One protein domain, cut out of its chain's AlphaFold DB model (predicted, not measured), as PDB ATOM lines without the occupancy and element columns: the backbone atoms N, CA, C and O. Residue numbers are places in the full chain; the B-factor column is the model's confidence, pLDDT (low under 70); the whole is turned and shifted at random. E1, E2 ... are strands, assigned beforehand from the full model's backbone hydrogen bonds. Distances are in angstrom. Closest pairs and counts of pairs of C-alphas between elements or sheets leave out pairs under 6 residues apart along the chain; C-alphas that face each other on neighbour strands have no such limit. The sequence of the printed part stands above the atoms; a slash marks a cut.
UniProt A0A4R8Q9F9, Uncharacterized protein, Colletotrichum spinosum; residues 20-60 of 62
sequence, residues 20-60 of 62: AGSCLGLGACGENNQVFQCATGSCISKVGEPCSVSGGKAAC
ATOM      1  N   ALA A  20     255.540 207.162 326.357       61.22
ATOM      2  CA  ALA A  20     256.179 205.985 326.905       61.22
ATOM      3  C   ALA A  20     255.793 204.819 326.002       61.22
ATOM      4  O   ALA A  20     254.819 204.107 326.249       61.22
ATOM      5  N   GLY A  21     256.522 204.679 324.903       73.62
ATOM      6  CA  GLY A  21     256.503 203.472 324.112       73.62
ATOM      7  C   GLY A  21     257.076 202.305 324.913       73.62
ATOM      8  O   GLY A  21     257.722 202.467 325.952       73.62
ATOM      9  N   SER A  22     256.854 201.101 324.415       83.81
ATOM     10  CA  SER A  22     257.473 199.883 324.936       83.81
ATOM     11  C   SER A  22     258.346 199.267 323.858       83.81
ATOM     12  O   SER A  22     257.968 199.201 322.688       83.81
ATOM     13  N   CYS A  23     259.529 198.809 324.236       84.69
ATOM     14  CA  CYS A  23     260.406 198.105 323.319       84.69
ATOM     15  C   CYS A  23     259.726 196.844 322.753       84.69
ATOM     16  O   CYS A  23     259.168 196.029 323.488       84.69
ATOM     17  N   LEU A  24     259.813 196.680 321.435       83.06
ATOM     18  CA  LEU A  24     259.337 195.544 320.648       83.06
ATOM     19  C   LEU A  24     260.492 194.580 320.335       83.06
ATOM     20  O   LEU A  24     261.651 194.988 320.217       83.06
ATOM     21  N   GLY A  25     260.156 193.305 320.112       68.62
ATOM     22  CA  GLY A  25     261.075 192.167 319.897       68.62
ATOM     23  C   GLY A  25     261.991 192.190 318.674       68.62
ATOM     24  O   GLY A  25     262.529 191.153 318.311       68.62
ATOM     25  N   LEU A  26     262.190 193.343 318.042       70.69
ATOM     26  CA  LEU A  26     262.996 193.516 316.831       70.69
ATOM     27  C   LEU A  26     263.958 194.712 316.933       70.69
ATOM     28  O   LEU A  26     264.452 195.200 315.921       70.69
ATOM     29  N   GLY A  27     264.212 195.219 318.145       74.56
ATOM     30  CA  GLY A  27     265.058 196.402 318.317       74.56
ATOM     31  C   GLY A  27     264.361 197.714 317.964       74.56
ATOM     32  O   GLY A  27     265.022 198.686 317.611       74.56
ATOM     33  N   ALA A  28     263.033 197.751 318.068       83.81
ATOM     34  CA  ALA A  28     262.226 198.934 317.802       83.81
ATOM     35  C   ALA A  28     261.418 199.340 319.038       83.81
ATOM     36  O   ALA A  28     261.201 198.531 319.936       83.81
ATOM     37  N   CYS A  29     260.955 200.581 319.071       86.56
ATOM     38  CA  CYS A  29     260.070 201.110 320.099       86.56
ATOM     39  C   CYS A  29     258.637 201.163 319.565       86.56
ATOM     40  O   CYS A  29     258.401 201.696 318.482       86.56
ATOM     41  N   GLY A  30     257.690 200.587 320.296       85.44
ATOM     42  CA  GLY A  30     256.275 200.571 319.951       85.44
ATOM     43  C   GLY A  30     255.506 201.613 320.741       85.44
ATOM     44  O   GLY A  30     255.508 201.573 321.964       85.44
ATOM     45  N   GLU A  31     254.805 202.511 320.062       83.56
ATOM     46  CA  GLU A  31     253.963 203.523 320.697       83.56
ATOM     47  C   GLU A  31     252.686 203.725 319.886       83.56
ATOM     48  O   GLU A  31     252.756 203.879 318.673       83.56
ATOM     49  N   ASN A  32     251.519 203.754 320.545       79.25
ATOM     50  CA  ASN A  32     250.225 204.002 319.890       79.25
ATOM     51  C   ASN A  32     250.001 203.129 318.632       79.25
ATOM     52  O   ASN A  32     249.493 203.597 317.618       79.25
ATOM     53  N   ASN A  33     250.396 201.847 318.695       78.88
ATOM     54  CA  ASN A  33     250.346 200.888 317.577       78.88
ATOM     55  C   ASN A  33     251.286 201.210 316.391       78.88
ATOM     56  O   ASN A  33     251.231 200.558 315.353       78.88
ATOM     57  N   GLN A  34     252.185 202.178 316.543       84.12
ATOM     58  CA  GLN A  34     253.228 202.510 315.579       84.12
ATOM     59  C   GLN A  34     254.578 201.964 316.043       84.12
ATOM     60  O   GLN A  34     254.866 201.896 317.238       84.12
ATOM     61  N   VAL A  35     255.418 201.580 315.083       84.81
ATOM     62  CA  VAL A  35     256.767 201.070 315.341       84.81
ATOM     63  C   VAL A  35     257.778 202.121 314.908       84.81
ATOM     64  O   VAL A  35     257.879 202.457 313.729       84.81
ATOM     65  N   PHE A  36     258.545 202.622 315.865       85.94
ATOM     66  CA  PHE A  36     259.607 203.592 315.656       85.94
ATOM     67  C   PHE A  36     260.961 202.901 315.789       85.94
ATOM     68  O   PHE A  36     261.239 202.230 316.787       85.94
ATOM     69  N   GLN A  37     261.836 203.069 314.797       83.94
ATOM     70  CA  GLN A  37     263.218 202.619 314.943       83.94
ATOM     71  C   GLN A  37     263.932 203.436 316.024       83.94
ATOM     72  O   GLN A  37     263.797 204.662 316.101       83.94
ATOM     73  N   CYS A  38     264.713 202.738 316.847       80.94
ATOM     74  CA  CYS A  38     265.563 203.356 317.851       80.94
ATOM     75  C   CYS A  38     266.620 204.232 317.165       80.94
ATOM     76  O   CYS A  38     267.472 203.733 316.436       80.94
ATOM     77  N   ALA A  39     266.580 205.539 317.414       80.69
ATOM     78  CA  ALA A  39     267.614 206.480 316.995       80.69
ATOM     79  C   ALA A  39     268.832 206.446 317.930       80.69
ATOM     80  O   ALA A  39     269.930 206.850 317.556       80.69
ATOM     81  N   THR A  40     268.652 206.002 319.176       77.56
ATOM     82  CA  THR A  40     269.722 205.862 320.170       77.56
ATOM     83  C   THR A  40     269.381 204.716 321.118       77.56
ATOM     84  O   THR A  40     268.221 204.575 321.494       77.56
ATOM     85  N   GLY A  41     270.378 203.917 321.513       81.00
ATOM     86  CA  GLY A  41     270.165 202.709 322.322       81.00
ATOM     87  C   GLY A  41     269.676 201.524 321.486       81.00
ATOM     88  O   GLY A  41     269.768 201.545 320.259       81.00
ATOM     89  N   SER A  42     269.177 200.481 322.148       81.31
ATOM     90  CA  SER A  42     268.660 199.284 321.486       81.31
ATOM     91  C   SER A  42     267.548 198.635 322.301       81.31
ATOM     92  O   SER A  42     267.686 198.395 323.495       81.31
ATOM     93  N   CYS A  43     266.454 198.290 321.626       82.50
ATOM     94  CA  CYS A  43     265.396 197.453 322.197       82.50
ATOM     95  C   CYS A  43     265.645 195.947 321.985       82.50
ATOM     96  O   CYS A  43     264.804 195.127 322.357       82.50
ATOM     97  N   ILE A  44     266.760 195.559 321.347       82.19
ATOM     98  CA  ILE A  44     267.081 194.149 321.090       82.19
ATOM     99  C   ILE A  44     267.252 193.459 322.446       82.19
ATOM    100  O   ILE A  44     268.064 193.885 323.261       82.19
ATOM    101  N   SER A  45     266.451 192.420 322.695       79.31
ATOM    102  CA  SER A  45     266.378 191.697 323.977       79.31
ATOM    103  C   SER A  45     265.867 192.505 325.179       79.31
ATOM    104  O   SER A  45     265.945 192.021 326.304       79.31
ATOM    105  N   LYS A  46     265.298 193.698 324.961       79.81
ATOM    106  CA  LYS A  46     264.704 194.553 326.006       79.81
ATOM    107  C   LYS A  46     263.208 194.747 325.809       79.81
ATOM    108  O   LYS A  46     262.681 195.837 325.970       79.81
ATOM    109  N   VAL A  47     262.513 193.697 325.383       82.50
ATOM    110  CA  VAL A  47     261.075 193.762 325.087       82.50
ATOM    111  C   VAL A  47     260.289 194.092 326.353       82.50
ATOM    112  O   VAL A  47     260.490 193.456 327.381       82.50
ATOM    113  N   GLY A  48     259.392 195.076 326.270       77.12
ATOM    114  CA  GLY A  48     258.610 195.565 327.410       77.12
ATOM    115  C   GLY A  48     259.299 196.651 328.246       77.12
ATOM    116  O   GLY A  48     258.636 197.287 329.060       77.12
ATOM    117  N   GLU A  49     260.585 196.919 328.013       84.31
ATOM    118  CA  GLU A  49     261.307 198.028 328.644       84.31
ATOM    119  C   GLU A  49     260.753 199.370 328.107       84.31
ATOM    120  O   GLU A  49     260.440 199.463 326.908       84.31
ATOM    121  N   PRO A  50     260.603 200.416 328.944       81.56
ATOM    122  CA  PRO A  50     260.120 201.711 328.481       81.56
ATOM    123  C   PRO A  50     261.085 202.337 327.472       81.56
ATOM    124  O   PRO A  50     262.295 202.412 327.693       81.56
ATOM    125  N   CYS A  51     260.530 202.839 326.378       81.94
ATOM    126  CA  CYS A  51     261.232 203.624 325.377       81.94
ATOM    127  C   CYS A  51     260.513 204.959 325.172       81.94
ATOM    128  O   CYS A  51     259.332 205.118 325.462       81.94
ATOM    129  N   SER A  52     261.264 205.963 324.746       82.94
ATOM    130  CA  SER A  52     260.819 207.352 324.677       82.94
ATOM    131  C   SER A  52     260.702 207.782 323.224       82.94
ATOM    132  O   SER A  52     261.729 207.909 322.559       82.94
ATOM    133  N   VAL A  53     259.498 208.034 322.712       80.62
ATOM    134  CA  VAL A  53     259.342 208.574 321.350       80.62
ATOM    135  C   VAL A  53     259.219 210.091 321.407       80.62
ATOM    136  O   VAL A  53     258.458 210.655 322.193       80.62
ATOM    137  N   SER A  54     259.996 210.778 320.571       76.56
ATOM    138  CA  SER A  54     259.929 212.229 320.432       76.56
ATOM    139  C   SER A  54     260.205 212.638 318.986       76.56
ATOM    140  O   SER A  54     261.239 212.293 318.411       76.56
ATOM    141  N   GLY A  55     259.256 213.344 318.360       72.25
ATOM    142  CA  GLY A  55     259.418 213.897 317.008       72.25
ATOM    143  C   GLY A  55     259.697 212.861 315.906       72.25
ATOM    144  O   GLY A  55     260.470 213.135 314.990       72.25
ATOM    145  N   GLY A  56     259.122 211.654 316.007       72.19
ATOM    146  CA  GLY A  56     259.326 210.570 315.035       72.19
ATOM    147  C   GLY A  56     260.639 209.796 315.203       72.19
ATOM    148  O   GLY A  56     261.025 209.036 314.317       72.19
ATOM    149  N   LYS A  57     261.341 209.987 316.323       72.56
ATOM    150  CA  LYS A  57     262.538 209.225 316.696       72.56
ATOM    151  C   LYS A  57     262.305 208.565 318.046       72.56
ATOM    152  O   LYS A  57     261.773 209.204 318.949       72.56
ATOM    153  N   ALA A  58     262.718 207.309 318.192       82.06
ATOM    154  CA  ALA A  58     262.666 206.624 319.477       82.06
ATOM    155  C   ALA A  58     264.034 206.638 320.164       82.06
ATOM    156  O   ALA A  58     265.036 206.206 319.596       82.06
ATOM    157  N   ALA A  59     264.081 207.119 321.398       83.81
ATOM    158  CA  ALA A  59     265.176 206.891 322.322       83.81
ATOM    159  C   ALA A  59     264.887 205.596 323.086       83.81
ATOM    160  O   ALA A  59     263.923 205.494 323.845       83.81
ATOM    161  N   CYS A  60     265.716 204.592 322.842       83.12
ATOM    162  CA  CYS A  60     265.593 203.277 323.439       83.12
ATOM    163  C   CYS A  60     266.588 203.126 324.596       83.12
ATOM    164  O   CYS A  60     267.615 203.815 324.629       83.12
TER     165      CYS A  60
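Overview. This is residues 20 to 60 of the 62 residues of an uncharacterized protein of Colletotrichum spinosum (UniProt A0A4R8Q9F9). What shape is it? Five short strands close into a small barrel, round the ring E1, E2, E3, E5, E4, mixed in direction. What is it made of? The printed part has 41 residues, no named helix, and is all strand; E1 E2 E3 form a meander, antiparallel neighbours in turn, and E4, antiparallel beside E1, completes a Greek key. It is compact, radius of gyration of the C-alphas 8.1 A, spanning 24 by 19 by 14 A.

Arrangement. Which strands pair first? E1, residues 20 to 24, and E2, residues 28 to 31, form an antiparallel hairpin, with N 22 and O 30 2.8 A apart. E2 forms another with E3, residues 34 to 40, with N 29 and O 36 2.8 A apart. What closes the ring? E5, residues 57 to 59, is parallel to E3, N 39 and O 58 being 2.8 A apart. E4, residues 50 to 54, is antiparallel to E5 in a hairpin, N 52 to O 59 2.8 A, and to E1, N 21 to O 51 2.9 A.

Along the chain. Where does E1 begin? C-alpha 20 is at (256.179, 205.985, 326.905). Where does E5 end? C-alpha 59 is at (265.176, 206.891, 322.322). How long is E3? It measures 17.4 A.

Size, cuts and confidence. Is it cut? The printed part has no cut. Where is confidence low? Residues 20 and 25 are under 70.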